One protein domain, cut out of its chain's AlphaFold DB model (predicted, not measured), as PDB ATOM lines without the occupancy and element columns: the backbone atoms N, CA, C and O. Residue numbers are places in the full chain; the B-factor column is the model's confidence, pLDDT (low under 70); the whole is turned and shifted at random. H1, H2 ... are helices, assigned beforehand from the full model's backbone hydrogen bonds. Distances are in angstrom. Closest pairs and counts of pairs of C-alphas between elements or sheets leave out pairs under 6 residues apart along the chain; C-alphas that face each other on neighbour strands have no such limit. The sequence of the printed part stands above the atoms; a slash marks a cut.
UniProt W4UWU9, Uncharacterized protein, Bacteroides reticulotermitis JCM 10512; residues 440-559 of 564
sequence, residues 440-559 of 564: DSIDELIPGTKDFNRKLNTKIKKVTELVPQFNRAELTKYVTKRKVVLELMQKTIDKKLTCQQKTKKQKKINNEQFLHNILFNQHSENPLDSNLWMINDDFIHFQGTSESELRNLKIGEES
ATOM      1  N   ASP A 440     -27.729  16.191  -7.187       77.19
ATOM      2  CA  ASP A 440     -27.700  15.001  -8.042       77.19
ATOM      3  C   ASP A 440     -27.588  13.718  -7.202       77.19
ATOM      4  O   ASP A 440     -28.212  12.705  -7.511       77.19
ATOM      5  N   SER A 441     -26.908  13.782  -6.051       78.69
ATOM      6  CA  SER A 441     -26.856  12.666  -5.103       78.69
ATOM      7  C   SER A 441     -28.194  12.379  -4.390       78.69
ATOM      8  O   SER A 441     -28.304  11.382  -3.675       78.69
ATOM      9  N   ILE A 442     -29.216  13.234  -4.511       74.06
ATOM     10  CA  ILE A 442     -30.543  13.010  -3.899       74.06
ATOM     11  C   ILE A 442     -31.271  11.846  -4.578       74.06
ATOM     12  O   ILE A 442     -32.012  11.135  -3.903       74.06
ATOM     13  N   ASP A 443     -30.985  11.575  -5.853       68.38
ATOM     14  CA  ASP A 443     -31.589  10.471  -6.621       68.38
ATOM     15  C   ASP A 443     -31.264   9.081  -6.041       68.38
ATOM     16  O   ASP A 443     -31.931   8.091  -6.346       68.38
ATOM     17  N   GLU A 444     -30.251   9.009  -5.176       75.12
ATOM     18  CA  GLU A 444     -29.832   7.809  -4.453       75.12
ATOM     19  C   GLU A 444     -30.677   7.530  -3.197       75.12
ATOM     20  O   GLU A 444     -30.550   6.460  -2.591       75.12
ATOM     21  N   LEU A 445     -31.507   8.483  -2.753       72.06
ATOM     22  CA  LEU A 445     -32.367   8.307  -1.583       72.06
ATOM     23  C   LEU A 445     -33.570   7.419  -1.920       72.06
ATOM     24  O   LEU A 445     -34.196   7.551  -2.968       72.06
ATOM     25  N   ILE A 446     -33.921   6.525  -0.991       69.75
ATOM     26  CA  ILE A 446     -35.063   5.612  -1.126       69.75
ATOM     27  C   ILE A 446     -36.126   5.995  -0.084       69.75
ATOM     28  O   ILE A 446     -35.905   5.742   1.109       69.75
ATOM     29  N   PRO A 447     -37.261   6.586  -0.506       67.88
ATOM     30  CA  PRO A 447     -38.386   6.881   0.383       67.88
ATOM     31  C   PRO A 447     -38.903   5.619   1.096       67.88
ATOM     32  O   PRO A 447     -38.932   4.540   0.502       67.88
ATOM     33  N   GLY A 448     -39.286   5.743   2.373       64.50
ATOM     34  CA  GLY A 448     -39.823   4.641   3.193       64.50
ATOM     35  C   GLY A 448     -38.780   3.732   3.868       64.50
ATOM     36  O   GLY A 448     -39.137   2.773   4.551       64.50
ATOM     37  N   THR A 449     -37.479   4.003   3.713       71.50
ATOM     38  CA  THR A 449     -36.423   3.297   4.467       71.50
ATOM     39  C   THR A 449     -36.250   3.887   5.869       71.50
ATOM     40  O   THR A 449     -36.355   5.098   6.057       71.50
ATOM     41  N   LYS A 450     -35.929   3.048   6.871       64.38
ATOM     42  CA  LYS A 450     -35.762   3.484   8.276       64.38
ATOM     43  C   LYS A 450     -34.719   4.600   8.464       64.38
ATOM     44  O   LYS A 450     -34.769   5.317   9.455       64.38
ATOM     45  N   ASP A 451     -33.767   4.752   7.542       65.81
ATOM     46  CA  ASP A 451     -32.704   5.758   7.599       65.81
ATOM     47  C   ASP A 451     -32.865   6.909   6.590       65.81
ATOM     48  O   ASP A 451     -31.976   7.764   6.501       65.81
ATOM     49  N   PHE A 452     -33.993   6.967   5.875       68.69
ATOM     50  CA  PHE A 452     -34.303   7.993   4.877       68.69
ATOM     51  C   PHE A 452     -34.181   9.411   5.448       68.69
ATOM     52  O   PHE A 452     -33.358  10.195   4.972       68.69
ATOM     53  N   ASN A 453     -34.914   9.710   6.526       60.25
ATOM     54  CA  ASN A 453     -34.922  11.037   7.152       60.25
ATOM     55  C   ASN A 453     -33.531  11.449   7.651       60.25
ATOM     56  O   ASN A 453     -33.102  12.586   7.466       60.25
ATOM     57  N   ARG A 454     -32.759  10.504   8.200       71.44
ATOM     58  CA  ARG A 454     -31.377  10.749   8.639       71.44
ATOM     59  C   ARG A 454     -30.457  11.105   7.467       71.44
ATOM     60  O   ARG A 454     -29.675  12.054   7.563       71.44
ATOM     61  N   LYS A 455     -30.534  10.359   6.359       70.06
ATOM     62  CA  LYS A 455     -29.733  10.610   5.147       70.06
ATOM     63  C   LYS A 455     -30.125  11.922   4.467       70.06
ATOM     64  O   LYS A 455     -29.237  12.677   4.074       70.06
ATOM     65  N   LEU A 456     -31.422  12.217   4.394       71.50
ATOM     66  CA  LEU A 456     -31.951  13.477   3.879       71.50
ATOM     67  C   LEU A 456     -31.439  14.661   4.708       71.50
ATOM     68  O   LEU A 456     -30.812  15.564   4.158       71.50
ATOM     69  N   ASN A 457     -31.583  14.603   6.033       66.38
ATOM     70  CA  ASN A 457     -31.099  15.648   6.938       66.38
ATOM     71  C   ASN A 457     -29.578  15.839   6.857       66.38
ATOM     72  O   ASN A 457     -29.094  16.966   6.919       66.38
ATOM     73  N   THR A 458     -28.812  14.766   6.638       74.12
ATOM     74  CA  THR A 458     -27.357  14.859   6.430       74.12
ATOM     75  C   THR A 458     -27.010  15.600   5.133       74.12
ATOM     76  O   THR A 458     -26.105  16.434   5.128       74.12
ATOM     77  N   LYS A 459     -27.722  15.326   4.031       74.81
ATOM     78  CA  LYS A 459     -27.521  16.034   2.755       74.81
ATOM     79  C   LYS A 459     -27.966  17.500   2.856       74.81
ATOM     80  O   LYS A 459     -27.219  18.372   2.425       74.81
ATOM     81  N   ILE A 460     -29.090  17.781   3.522       66.75
ATOM     82  CA  ILE A 460     -29.554  19.150   3.829       66.75
ATOM     83  C   ILE A 460     -28.502  19.913   4.641       66.75
ATOM     84  O   ILE A 460     -28.185  21.059   4.314       66.75
ATOM     85  N   LYS A 461     -27.916  19.276   5.661       68.19
ATOM     86  CA  LYS A 461     -26.858  19.877   6.480       68.19
ATOM     87  C   LYS A 461     -25.650  20.283   5.630       68.19
ATOM     88  O   LYS A 461     -25.224  21.427   5.716       68.19
ATOM     89  N   LYS A 462     -25.171  19.400   4.743       71.62
ATOM     90  CA  LYS A 462     -24.049  19.693   3.832       71.62
ATOM     91  C   LYS A 462     -24.335  20.849   2.869       71.62
ATOM     92  O   LYS A 462     -23.460  21.673   2.649       71.62
ATOM     93  N   VAL A 463     -25.549  20.929   2.312       67.31
ATOM     94  CA  VAL A 463     -25.948  22.065   1.454       67.31
ATOM     95  C   VAL A 463     -25.967  23.362   2.258       67.31
ATOM     96  O   VAL A 463     -25.501  24.387   1.781       67.31
ATOM     97  N   THR A 464     -26.461  23.311   3.493       62.44
ATOM     98  CA  THR A 464     -26.541  24.486   4.369       62.44
ATOM     99  C   THR A 464     -25.156  24.994   4.785       62.44
ATOM    100  O   THR A 464     -24.950  26.197   4.877       62.44
ATOM    101  N   GLU A 465     -24.196  24.093   5.016       66.06
ATOM    102  CA  GLU A 465     -22.811  24.439   5.374       66.06
ATOM    103  C   GLU A 465     -22.028  25.099   4.222       66.06
ATOM    104  O   GLU A 465     -21.077  25.831   4.479       66.06
ATOM    105  N   LEU A 466     -22.421  24.875   2.961       65.31
ATOM    106  CA  LEU A 466     -21.742  25.409   1.769       65.31
ATOM    107  C   LEU A 466     -22.198  26.820   1.354       65.31
ATOM    108  O   LEU A 466     -21.655  27.355   0.391       65.31
ATOM    109  N   VAL A 467     -23.157  27.426   2.066       59.41
ATOM    110  CA  VAL A 467     -23.753  28.736   1.735       59.41
ATOM    111  C   VAL A 467     -23.478  29.766   2.856       59.41
ATOM    112  O   VAL A 467     -24.337  29.977   3.713       59.41
ATOM    113  N   PRO A 468     -22.296  30.408   2.921       56.44
ATOM    114  CA  PRO A 468     -22.013  31.536   3.831       56.44
ATOM    115  C   PRO A 468     -22.255  32.887   3.111       56.44
ATOM    116  O   PRO A 468     -22.024  32.956   1.913       56.44
ATOM    117  N   GLN A 469     -22.694  34.030   3.660       51.06
ATOM    118  CA  GLN A 469     -23.175  34.531   4.956       51.06
ATOM    119  C   GLN A 469     -24.163  35.690   4.654       51.06
ATOM    120  O   GLN A 469     -23.839  36.549   3.848       51.06
ATOM    121  N   PHE A 470     -25.342  35.708   5.292       40.84
ATOM    122  CA  PHE A 470     -26.156  36.883   5.704       40.84
ATOM    123  C   PHE A 470     -27.532  36.347   6.114       40.84
ATOM    124  O   PHE A 470     -28.312  36.008   5.232       40.84
ATOM    125  N   ASN A 471     -27.809  36.169   7.414       52.00
ATOM    126  CA  ASN A 471     -29.132  35.835   7.996       52.00
ATOM    127  C   ASN A 471     -30.062  34.895   7.183       52.00
ATOM    128  O   ASN A 471     -31.284  34.996   7.212       52.00
ATOM    129  N   ARG A 472     -29.466  33.936   6.471       48.38
ATOM    130  CA  ARG A 472     -30.116  32.986   5.561       48.38
ATOM    131  C   ARG A 472     -30.305  31.618   6.206       48.38
ATOM    132  O   ARG A 472     -31.005  30.787   5.656       48.38
ATOM    133  N   ALA A 473     -29.702  31.349   7.364       46.84
ATOM    134  CA  ALA A 473     -29.609  29.991   7.894       46.84
ATOM    135  C   ALA A 473     -30.975  29.321   8.117       46.84
ATOM    136  O   ALA A 473     -31.095  28.135   7.839       46.84
ATOM    137  N   GLU A 474     -32.005  30.041   8.565       48.19
ATOM    138  CA  GLU A 474     -33.348  29.463   8.730       48.19
ATOM    139  C   GLU A 474     -34.180  29.541   7.449       48.19
ATOM    140  O   GLU A 474     -34.690  28.520   6.987       48.19
ATOM    141  N   LEU A 475     -34.237  30.714   6.812       52.19
ATOM    142  CA  LEU A 475     -34.994  30.931   5.574       52.19
ATOM    143  C   LEU A 475     -34.472  30.089   4.401       52.19
ATOM    144  O   LEU A 475     -35.257  29.526   3.648       52.19
ATOM    145  N   THR A 476     -33.158  29.930   4.257       49.59
ATOM    146  CA  THR A 476     -32.542  29.075   3.236       49.59
ATOM    147  C   THR A 476     -32.634  27.601   3.602       49.59
ATOM    148  O   THR A 476     -32.974  26.825   2.720       49.59
ATOM    149  N   LYS A 477     -32.448  27.179   4.867       52.84
ATOM    150  CA  LYS A 477     -32.755  25.780   5.258       52.84
ATOM    151  C   LYS A 477     -34.177  25.414   4.855       52.84
ATOM    152  O   LYS A 477     -34.404  24.355   4.276       52.84
ATOM    153  N   TYR A 478     -35.112  26.313   5.132       62.56
ATOM    154  CA  TYR A 478     -36.515  26.152   4.809       62.56
ATOM    155  C   TYR A 478     -36.754  26.129   3.292       62.56
ATOM    156  O   TYR A 478     -37.234  25.127   2.771       62.56
ATOM    157  N   VAL A 479     -36.323  27.148   2.541       63.94
ATOM    158  CA  VAL A 479     -36.497  27.220   1.076       63.94
ATOM    159  C   VAL A 479     -35.786  26.069   0.345       63.94
ATOM    160  O   VAL A 479     -36.348  25.484  -0.581       63.94
ATOM    161  N   THR A 480     -34.582  25.682   0.766       58.50
ATOM    162  CA  THR A 480     -33.827  24.570   0.171       58.50
ATOM    163  C   THR A 480     -34.460  23.220   0.507       58.50
ATOM    164  O   THR A 480     -34.596  22.399  -0.402       58.50
ATOM    165  N   LYS A 481     -34.920  22.990   1.751       68.38
ATOM    166  CA  LYS A 481     -35.708  21.790   2.103       68.38
ATOM    167  C   LYS A 481     -36.923  21.678   1.183       68.38
ATOM    168  O   LYS A 481     -37.146  20.620   0.600       68.38
ATOM    169  N   ARG A 482     -37.651  22.783   0.985       77.62
ATOM    170  CA  ARG A 482     -38.830  22.829   0.110       77.62
ATOM    171  C   ARG A 482     -38.497  22.479  -1.336       77.62
ATOM    172  O   ARG A 482     -39.132  21.602  -1.914       77.62
ATOM    173  N   LYS A 483     -37.458  23.100  -1.896       74.00
ATOM    174  CA  LYS A 483     -37.008  22.830  -3.268       74.00
ATOM    175  C   LYS A 483     -36.593  21.368  -3.458       74.00
ATOM    176  O   LYS A 483     -36.998  20.747  -4.432       74.00
ATOM    177  N   VAL A 484     -35.833  20.805  -2.518       72.94
ATOM    178  CA  VAL A 484     -35.389  19.401  -2.557       72.94
ATOM    179  C   VAL A 484     -36.569  18.429  -2.534       72.94
ATOM    180  O   VAL A 484     -36.592  17.479  -3.313       72.94
ATOM    181  N   VAL A 485     -37.549  18.661  -1.659       79.81
ATOM    182  CA  VAL A 485     -38.736  17.801  -1.550       79.81
ATOM    183  C   VAL A 485     -39.601  17.894  -2.811       79.81
ATOM    184  O   VAL A 485     -40.044  16.862  -3.311       79.81
ATOM    185  N   LEU A 486     -39.787  19.097  -3.366       81.69
ATOM    186  CA  LEU A 486     -40.528  19.302  -4.617       81.69
ATOM    187  C   LEU A 486     -39.858  18.608  -5.808       81.69
ATOM    188  O   LEU A 486     -40.530  17.925  -6.575       81.69
ATOM    189  N   GLU A 487     -38.535  18.714  -5.935       75.94
ATOM    190  CA  GLU A 487     -37.767  18.003  -6.968       75.94
ATOM    191  C   GLU A 487     -37.865  16.481  -6.802       75.94
ATOM    192  O   GLU A 487     -38.070  15.757  -7.777       75.94
ATOM    193  N   LEU A 488     -37.779  15.976  -5.565       80.06
ATOM    194  CA  LEU A 488     -37.942  14.550  -5.275       80.06
ATOM    195  C   LEU A 488     -39.347  14.060  -5.656       80.06
ATOM    196  O   LEU A 488     -39.478  12.997  -6.267       80.06
ATOM    197  N   MET A 489     -40.391  14.834  -5.347       83.19
ATOM    198  CA  MET A 489     -41.755  14.536  -5.783       83.19
ATOM    199  C   MET A 489     -41.887  14.539  -7.297       83.19
ATOM    200  O   MET A 489     -42.407  13.574  -7.852       83.19
ATOM    201  N   GLN A 490     -41.377  15.573  -7.970       82.38
ATOM    202  CA  GLN A 490     -41.437  15.665  -9.425       82.38
ATOM    203  C   GLN A 490     -40.739  14.467 -10.071       82.38
ATOM    204  O   GLN A 490     -41.300  13.825 -10.954       82.38
ATOM    205  N   LYS A 491     -39.557  14.082  -9.580       80.75
ATOM    206  CA  LYS A 491     -38.856  12.882 -10.055       80.75
ATOM    207  C   LYS A 491     -39.614  11.590  -9.748       80.75
ATOM    208  O   LYS A 491     -39.562  10.670 -10.563       80.75
ATOM    209  N   THR A 492     -40.325  11.517  -8.624       82.88
ATOM    210  CA  THR A 492     -41.188  10.371  -8.279       82.88
ATOM    211  C   THR A 492     -42.368  10.251  -9.247       82.88
ATOM    212  O   THR A 492     -42.645   9.148  -9.731       82.88
ATOM    213  N   ILE A 493     -43.023  11.375  -9.566       83.38
ATOM    214  CA  ILE A 493     -44.130  11.477 -10.535       83.38
ATOM    215  C   ILE A 493     -43.640  11.101 -11.936       83.38
ATOM    216  O   ILE A 493     -44.235  10.246 -12.595       83.38
ATOM    217  N   ASP A 494     -42.504  11.662 -12.350       84.31
ATOM    218  CA  ASP A 494     -41.864  11.407 -13.642       84.31
ATOM    219  C   ASP A 494     -41.259   9.993 -13.751       84.31
ATOM    220  O   ASP A 494     -40.752   9.618 -14.810       84.31
ATOM    221  N   LYS A 495     -41.275   9.205 -12.666       79.38
ATOM    222  CA  LYS A 495     -40.657   7.869 -12.559       79.38
ATOM    223  C   LYS A 495     -39.154   7.869 -12.866       79.38
ATOM    224  O   LYS A 495     -38.605   6.914 -13.422       79.38
ATOM    225  N   LYS A 496     -38.478   8.960 -12.507       79.88
ATOM    226  CA  LYS A 496     -37.047   9.193 -12.737       79.88
ATOM    227  C   LYS A 496     -36.161   8.734 -11.578       79.88
ATOM    228  O   LYS A 496     -34.942   8.807 -11.708       79.88
ATOM    229  N   LEU A 497     -36.724   8.245 -10.468       77.44
ATOM    230  CA  LEU A 497     -35.908   7.739  -9.362       77.44
ATOM    231  C   LEU A 497     -35.196   6.444  -9.748       77.44
ATOM    232  O   LEU A 497     -35.785   5.526 -10.324       77.44
ATOM    233  N   THR A 498     -33.933   6.309  -9.344       72.44
ATOM    234  CA  THR A 498     -33.142   5.109  -9.651       72.44
ATOM    235  C   THR A 498     -33.774   3.837  -9.065       72.44
ATOM    236  O   THR A 498     -33.711   2.772  -9.682       72.44
ATOM    237  N   CYS A 499     -34.441   3.931  -7.908       69.81
ATOM    238  CA  CYS A 499     -35.184   2.818  -7.309       69.81
ATOM    239  C   CYS A 499     -36.434   2.416  -8.119       69.81
ATOM    240  O   CYS A 499     -36.761   1.231  -8.156       69.81
ATOM    241  N   GLN A 500     -37.078   3.357  -8.822       72.88
ATOM    242  CA  GLN A 500     -38.186   3.082  -9.748       72.88
ATOM    243  C   GLN A 500     -37.698   2.438 -11.056       72.88
ATOM    244  O   GLN A 500     -38.451   1.720 -11.710       72.88
ATOM    245  N   GLN A 501     -36.429   2.654 -11.419       71.62
ATOM    246  CA  GLN A 501     -35.826   2.158 -12.660       71.62
ATOM    247  C   GLN A 501     -35.135   0.785 -12.519       71.62
ATOM    248  O   GLN A 501     -34.978   0.076 -13.511       71.62
ATOM    249  N   LYS A 502     -34.719   0.374 -11.307       62.81
ATOM    250  CA  LYS A 502     -33.867  -0.818 -11.080       62.81
ATOM    251  C   LYS A 502     -34.585  -2.143 -10.749       62.81
ATOM    252  O   LYS A 502     -33.907  -3.127 -10.449       62.81
ATOM    253  N   THR A 503     -35.911  -2.258 -10.817       55.94
ATOM    254  CA  THR A 503     -36.594  -3.522 -10.458       55.94
ATOM    255  C   THR A 503     -36.631  -4.555 -11.592       55.94
ATOM    256  O   THR A 503     -37.497  -4.520 -12.465       55.94
ATOM    257  N   LYS A 504     -35.737  -5.552 -11.525       53.59
ATOM    258  CA  LYS A 504     -35.880  -6.843 -12.223       53.59
ATOM    259  C   LYS A 504     -36.850  -7.745 -11.428       53.59
ATOM    260  O   LYS A 504     -36.517  -8.153 -10.324       53.59
ATOM    261  N   LYS A 505     -37.997  -8.089 -12.034       49.31
ATOM    262  CA  LYS A 505     -39.053  -9.046 -11.601       49.31
ATOM    263  C   LYS A 505     -39.996  -8.628 -10.440       49.31
ATOM    264  O   LYS A 505     -39.620  -8.566  -9.280       49.31
ATOM    265  N   GLN A 506     -41.278  -8.463 -10.797       48.78
ATOM    266  CA  GLN A 506     -42.496  -8.822 -10.034       48.78
ATOM    267  C   GLN A 506     -42.736  -8.273  -8.605       48.78
ATOM    268  O   GLN A 506     -43.423  -8.913  -7.813       48.78
ATOM    269  N   LYS A 507     -42.335  -7.039  -8.282       53.84
ATOM    270  CA  LYS A 507     -43.073  -6.245  -7.276       53.84
ATOM    271  C   LYS A 507     -43.621  -4.991  -7.939       53.84
ATOM    272  O   LYS A 507     -42.858  -4.179  -8.451       53.84
ATOM    273  N   LYS A 508     -44.951  -4.871  -7.981       57.62
ATOM    274  CA  LYS A 508     -45.650  -3.684  -8.484       57.62
ATOM    275  C   LYS A 508     -45.249  -2.522  -7.574       57.62
ATOM    276  O   LYS A 508     -45.660  -2.487  -6.419       57.62
ATOM    277  N   ILE A 509     -44.378  -1.640  -8.059       62.16
ATOM    278  CA  ILE A 509     -43.988  -0.439  -7.322       62.16
ATOM    279  C   ILE A 509     -45.249   0.399  -7.144       62.16
ATOM    280  O   ILE A 509     -45.860   0.821  -8.129       62.16
ATOM    281  N   ASN A 510     -45.654   0.604  -5.894       69.19
ATOM    282  CA  ASN A 510     -46.764   1.483  -5.593       69.19
ATOM    283  C   ASN A 510     -46.243   2.929  -5.569       69.19
ATOM    284  O   ASN A 510     -45.663   3.373  -4.586       69.19
ATOM    285  N   ASN A 511     -46.404   3.656  -6.676       67.44
ATOM    286  CA  ASN A 511     -45.941   5.046  -6.762       67.44
ATOM    287  C   ASN A 511     -46.681   5.964  -5.778       67.44
ATOM    288  O   ASN A 511     -46.089   6.923  -5.291       67.44
ATOM    289  N   GLU A 512     -47.932   5.637  -5.442       76.44
ATOM    290  CA  GLU A 512     -48.686   6.320  -4.387       76.44
ATOM    291  C   GLU A 512     -47.977   6.169  -3.042       76.44
ATOM    292  O   GLU A 512     -47.821   7.141  -2.319       76.44
ATOM    293  N   GLN A 513     -47.439   4.981  -2.758       79.31
ATOM    294  CA  GLN A 513     -46.679   4.722  -1.540       79.31
ATOM    295  C   GLN A 513     -45.424   5.600  -1.444       79.31
ATOM    296  O   GLN A 513     -45.058   6.030  -0.355       79.31
ATOM    297  N   PHE A 514     -44.751   5.890  -2.560       80.31
ATOM    298  CA  PHE A 514     -43.611   6.808  -2.547       80.31
ATOM    299  C   PHE A 514     -44.035   8.257  -2.334       80.31
ATOM    300  O   PHE A 514     -43.415   8.936  -1.523       80.31
ATOM    301  N   LEU A 515     -45.093   8.720  -3.002       83.75
ATOM    302  CA  LEU A 515     -45.614  10.074  -2.799       83.75
ATOM    303  C   LEU A 515     -46.124  10.278  -1.372       83.75
ATOM    304  O   LEU A 515     -45.817  11.294  -0.754       83.75
ATOM    305  N   HIS A 516     -46.829   9.283  -0.840       82.62
ATOM    306  CA  HIS A 516     -47.304   9.265   0.535       82.62
ATOM    307  C   HIS A 516     -46.119   9.330   1.495       82.62
ATOM    308  O   HIS A 516     -46.025  10.294   2.237       82.62
ATOM    309  N   ASN A 517     -45.113   8.464   1.344       83.31
ATOM    310  CA  ASN A 517     -43.922   8.507   2.196       83.31
ATOM    311  C   ASN A 517     -43.087   9.797   2.084       83.31
ATOM    312  O   ASN A 517     -42.335  10.115   3.005       83.31
ATOM    313  N   ILE A 518     -43.185  10.530   0.969       84.81
ATOM    314  CA  ILE A 518     -42.572  11.856   0.829       84.81
ATOM    315  C   ILE A 518     -43.409  12.920   1.558       84.81
ATOM    316  O   ILE A 518     -42.821  13.775   2.216       84.81
ATOM    317  N   LEU A 519     -44.745  12.882   1.468       84.50
ATOM    318  CA  LEU A 519     -45.652  13.810   2.165       84.50
ATOM    319  C   LEU A 519     -45.668  13.575   3.676       84.50
ATOM    320  O   LEU A 519     -45.391  14.483   4.457       84.50
ATOM    321  N   PHE A 520     -45.994  12.356   4.081       84.62
ATOM    322  CA  PHE A 520     -46.080  11.915   5.457       84.62
ATOM    323  C   PHE A 520     -45.681  10.438   5.494       84.62
ATOM    324  O   PHE A 520     -46.339   9.583   4.914       84.62
ATOM    325  N   ASN A 521     -44.533  10.151   6.105       81.62
ATOM    326  CA  ASN A 521     -43.985   8.801   6.132       81.62
ATOM    327  C   ASN A 521     -44.968   7.811   6.769       81.62
ATOM    328  O   ASN A 521     -45.412   8.041   7.893       81.62
ATOM    329  N   GLN A 522     -45.223   6.695   6.086       77.62
ATOM    330  CA  GLN A 522     -46.129   5.657   6.553       77.62
ATOM    331  C   GLN A 522     -45.748   5.189   7.950       77.62
ATOM    332  O   GLN A 522     -44.568   5.013   8.270       77.62
ATOM    333  N   HIS A 523     -46.767   4.984   8.770       78.75
ATOM    334  CA  HIS A 523     -46.708   4.593  10.172       78.75
ATOM    335  C   HIS A 523     -46.104   5.666  11.089       78.75
ATOM    336  O   HIS A 523     -45.739   5.369  12.226       78.75
ATOM    337  N   SER A 524     -45.973   6.908  10.608       77.62
ATOM    338  CA  SER A 524     -45.578   8.050  11.430       77.62
ATOM    339  C   SER A 524     -46.796   8.728  12.051       77.62
ATOM    340  O   SER A 524     -47.782   9.021  11.378       77.62
ATOM    341  N   GLU A 525     -46.678   9.047  13.335       76.75
ATOM    342  CA  GLU A 525     -47.614   9.893  14.086       76.75
ATOM    343  C   GLU A 525     -46.988  11.257  14.419       76.75
ATOM    344  O   GLU A 525     -47.491  11.990  15.265       76.75
ATOM    345  N   ASN A 526     -45.856  11.596  13.782       76.69
ATOM    346  CA  ASN A 526     -45.145  12.850  14.014       76.69
ATOM    347  C   ASN A 526     -45.225  13.794  12.797       76.69
ATOM    348  O   ASN A 526     -44.393  13.695  11.886       76.69
ATOM    349  N   PRO A 527     -46.180  14.743  12.787       72.75
ATOM    350  CA  PRO A 527     -46.289  15.776  11.759       72.75
ATOM    351  C   PRO A 527     -45.078  16.712  11.663       72.75
ATOM    352  O   PRO A 527     -44.821  17.232  10.578       72.75
ATOM    353  N   LEU A 528     -44.284  16.886  12.729       68.44
ATOM    354  CA  LEU A 528     -43.079  17.737  12.693       68.44
ATOM    355  C   LEU A 528     -42.002  17.188  11.745       68.44
ATOM    356  O   LEU A 528     -41.265  17.956  11.121       68.44
ATOM    357  N   ASP A 529     -41.945  15.865  11.594       68.06
ATOM    358  CA  ASP A 529     -41.015  15.179  10.692       68.06
ATOM    359  C   ASP A 529     -41.602  14.961   9.285       68.06
ATOM    360  O   ASP A 529     -40.966  14.339   8.429       68.06
ATOM    361  N   SER A 530     -42.812  15.469   9.029       77.81
ATOM    362  CA  SER A 530     -43.506  15.352   7.746       77.81
ATOM    363  C   SER A 530     -43.185  16.514   6.791       77.81
ATOM    364  O   SER A 530     -42.525  17.501   7.138       77.81
ATOM    365  N   ASN A 531     -43.676  16.410   5.555       82.50
ATOM    366  CA  ASN A 531     -43.682  17.489   4.571       82.50
ATOM    367  C   ASN A 531     -45.097  18.049   4.331       82.50
ATOM    368  O   ASN A 531     -45.371  18.581   3.256       82.50
ATOM    369  N   LEU A 532     -45.987  17.978   5.332       82.50
ATOM    370  CA  LEU A 532     -47.363  18.496   5.246       82.50
ATOM    371  C   LEU A 532     -47.445  20.007   4.976       82.50
ATOM    372  O   LEU A 532     -48.456  20.468   4.446       82.50
ATOM    373  N   TRP A 533     -46.353  20.743   5.217       81.25
ATOM    374  CA  TRP A 533     -46.177  22.137   4.794       81.25
ATOM    375  C   TRP A 533     -46.465  22.358   3.299       81.25
ATOM    376  O   TRP A 533     -46.803  23.465   2.894       81.25
ATOM    377  N   MET A 534     -46.336  21.317   2.465       78.00
ATOM    378  CA  MET A 534     -46.669  21.372   1.038       78.00
ATOM    379  C   MET A 534     -48.151  21.640   0.769       78.00
ATOM    380  O   MET A 534     -48.490  22.125  -0.308       78.00
ATOM    381  N   ILE A 535     -49.016  21.289   1.721       82.94
ATOM    382  CA  ILE A 535     -50.456  21.543   1.661       82.94
ATOM    383  C   ILE A 535     -50.765  22.817   2.445       82.94
ATOM    384  O   ILE A 535     -51.402  23.724   1.918       82.94
ATOM    385  N   ASN A 536     -50.297  22.886   3.693       80.88
ATOM    386  CA  ASN A 536     -50.386  24.078   4.524       80.88
ATOM    387  C   ASN A 536     -49.279  24.054   5.587       80.88
ATOM    388  O   ASN A 536     -49.065  23.032   6.240       80.88
ATOM    389  N   ASP A 537     -48.592  25.182   5.764       76.00
ATOM    390  CA  ASP A 537     -47.557  25.357   6.782       76.00
ATOM    391  C   ASP A 537     -48.068  25.102   8.201       76.00
ATOM    392  O   ASP A 537     -47.331  24.541   9.008       76.00
ATOM    393  N   ASP A 538     -49.335  25.406   8.484       77.62
ATOM    394  CA  ASP A 538     -49.902  25.262   9.827       77.62
ATOM    395  C   ASP A 538     -50.013  23.795  10.271       77.62
ATOM    396  O   ASP A 538     -50.035  23.507  11.467       77.62
ATOM    397  N   PHE A 539     -50.031  22.839   9.333       81.19
ATOM    398  CA  PHE A 539     -50.232  21.413   9.618       81.19
ATOM    399  C   PHE A 539     -49.126  20.765  10.449       81.19
ATOM    400  O   PHE A 539     -49.357  19.724  11.061       81.19
ATOM    401  N   ILE A 540     -47.956  21.396  10.545       70.12
ATOM    402  CA  ILE A 540     -46.878  20.938  11.432       70.12
ATOM    403  C   ILE A 540     -47.213  21.135  12.920       70.12
ATOM    404  O   ILE A 540     -46.580  20.512  13.770       70.12
ATOM    405  N   HIS A 541     -48.183  21.999  13.241       73.88
ATOM    406  CA  HIS A 541     -48.591  22.318  14.613       73.88
ATOM    407  C   HIS A 541     -49.747  21.453  15.127       73.88
ATOM    408  O   HIS A 541     -50.104  21.545  16.301       73.88
ATOM    409  N   PHE A 542     -50.329  20.611  14.273       78.44
ATOM    410  CA  PHE A 542     -51.429  19.725  14.639       78.44
ATOM    411  C   PHE A 542     -50.916  18.325  14.966       78.44
ATOM    412  O   PHE A 542     -49.864  17.904  14.493       78.44
ATOM    413  N   GLN A 543     -51.678  17.588  15.771       75.19
ATOM    414  CA  GLN A 543     -51.486  16.150  15.923       75.19
ATOM    415  C   GLN A 543     -52.088  15.442  14.710       75.19
ATOM    416  O   GLN A 543     -53.167  15.804  14.243       75.19
ATOM    417  N   GLY A 544     -51.392  14.439  14.191       74.50
ATOM    418  CA  GLY A 544     -51.813  13.756  12.979       74.50
ATOM    419  C   GLY A 544     -51.152  12.399  12.848       74.50
ATOM    420  O   GLY A 544     -50.012  12.203  13.261       74.50
ATOM    421  N   THR A 545     -51.880  11.470  12.246       80.06
ATOM    422  CA  THR A 545     -51.383  10.148  11.875       80.06
ATOM    423  C   THR A 545     -51.341  10.044  10.358       80.06
ATOM    424  O   THR A 545     -52.233  10.537   9.665       80.06
ATOM    425  N   SER A 546     -50.264   9.458   9.845       80.44
ATOM    426  CA  SER A 546     -49.997   9.331   8.413       80.44
ATOM    427  C   SER A 546     -51.028   8.454   7.698       80.44
ATOM    428  O   SER A 546     -51.451   8.756   6.577       80.44
ATOM    429  N   GLU A 547     -51.471   7.387   8.364       79.50
ATOM    430  CA  GLU A 547     -52.549   6.532   7.901       79.50
ATOM    431  C   GLU A 547     -53.150   5.743   9.063       79.50
ATOM    432  O   GLU A 547     -52.458   5.127   9.871       79.50
ATOM    433  N   SER A 548     -54.474   5.744   9.132       76.50
ATOM    434  CA  SER A 548     -55.242   4.997  10.122       76.50
ATOM    435  C   SER A 548     -56.664   4.828   9.613       76.50
ATOM    436  O   SER A 548     -57.193   5.717   8.944       76.50
ATOM    437  N   GLU A 549     -57.326   3.730   9.965       79.25
ATOM    438  CA  GLU A 549     -58.767   3.638   9.741       79.25
ATOM    439  C   GLU A 549     -59.495   4.631  10.660       79.25
ATOM    440  O   GLU A 549     -59.259   4.637  11.866       79.25
ATOM    441  N   LEU A 550     -60.420   5.423  10.109       76.75
ATOM    442  CA  LEU A 550     -61.196   6.442  10.841       76.75
ATOM    443  C   LEU A 550     -61.867   5.915  12.121       76.75
ATOM    444  O   LEU A 550     -61.934   6.620  13.120       76.75
ATOM    445  N   ARG A 551     -62.310   4.653  12.115       80.31
ATOM    446  CA  ARG A 551     -62.904   3.967  13.279       80.31
ATOM    447  C   ARG A 551     -61.933   3.677  14.428       80.31
ATOM    448  O   ARG A 551     -62.381   3.421  15.539       80.31
ATOM    449  N   ASN A 552     -60.631   3.687  14.158       78.44
ATOM    450  CA  ASN A 552     -59.587   3.364  15.132       78.44
ATOM    451  C   ASN A 552     -58.853   4.620  15.629       78.44
ATOM    452  O   ASN A 552     -57.971   4.510  16.481       78.44
ATOM    453  N   LEU A 553     -59.196   5.796  15.093       79.12
ATOM    454  CA  LEU A 553     -58.594   7.073  15.458       79.12
ATOM    455  C   LEU A 553     -59.050   7.504  16.852       79.12
ATOM    456  O   LEU A 553     -60.235   7.434  17.184       79.12
ATOM    457  N   LYS A 554     -58.099   7.975  17.655       75.06
ATOM    458  CA  LYS A 554     -58.348   8.522  18.988       75.06
ATOM    459  C   LYS A 554     -57.773   9.925  19.091       75.06
ATOM    460  O   LYS A 554     -56.679  10.169  18.585       75.06
ATOM    461  N   ILE A 555     -58.494  10.820  19.757       70.50
ATOM    462  CA  ILE A 555     -57.997  12.142  20.148       70.50
ATOM    463  C   ILE A 555     -57.912  12.138  21.674       70.50
ATOM    464  O   ILE A 555     -58.927  12.106  22.364       70.50
ATOM    465  N   GLY A 556     -56.690  12.093  22.209       72.31
ATOM    466  CA  GLY A 556     -56.482  11.802  23.629       72.31
ATOM    467  C   GLY A 556     -56.926  10.375  23.975       72.31
ATOM    468  O   GLY A 556     -56.488   9.416  23.340       72.31
ATOM    469  N   GLU A 557     -57.797  10.227  24.974       73.12
ATOM    470  CA  GLU A 557     -58.351   8.923  25.375       73.12
ATOM    471  C   GLU A 557     -59.675   8.572  24.667       73.12
ATOM    472  O   GLU A 557     -60.142   7.433  24.759       73.12
ATOM    473  N   GLU A 558     -60.259   9.508  23.915       75.25
ATOM    474  CA  GLU A 558     -61.579   9.359  23.302       75.25
ATOM    475  C   GLU A 558     -61.505   8.915  21.835       75.25
ATOM    476  O   GLU A 558     -60.587   9.263  21.091       75.25
ATOM    477  N   SER A 559     -62.491   8.119  21.412       77.25
ATOM    478  CA  SER A 559     -62.661   7.703  20.015       77.25
ATOM    479  C   SER A 559     -63.087   8.894  19.164       77.25
ATOM    480  O   SER A 559     -64.015   9.606  19.534       77.25
TER     481      SER A 559
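Overview. This is residues 440 to 559 of the 564 residues of an uncharacterized protein of Bacteroides reticulotermitis JCM 10512 (UniProt W4UWU9). Long helix H3 is the spine; H2 meets its first half in a V and H5 runs back beside its last part. Residues 501 to 508 stick out. The 120 printed residues, under half of them in the six named helices H1 to H6, are all helix by class and only just compact, close to loose: radius of gyration of the C-alphas 16.3 A, spans 50 by 44 by 22 A.

Arrangement. H3, residues 473 to 493, touches H5, residues 511 to 519, with 485 to 493 alone, at a shallow tilt of 7 degrees, opposite ways; closest C-alphas 489 and 515, 6.6 A. H2, residues 452 to 465, touches H3 with 460 to 464 alone, at a steep tilt of 48 degrees; closest C-alphas 464 and 477, 6.4 A. H1, residues 440 to 444, and H4, residues 498 to 501, only just touch, with 3 C-alpha pairs within 8 A; closest 443 and 498. H6, residues 537 to 541, touches no helix. Every O i to N i+4 pair is within hydrogen-bond range in H2, H3 and H5; H1 and H6 have 0 of 1, but 2 of 2 and 1 of 2 O i to N i+3.

Along the chain. H3 runs 29.9 A from C-alpha 473 at (-29.609, 29.991, 7.894) to C-alpha 493 at (-44.130, 11.477, -10.535).

Size, cuts and confidence. The printed part has no cut. The H5 to H6 link is long. pLDDT is under 70 in 43 residues.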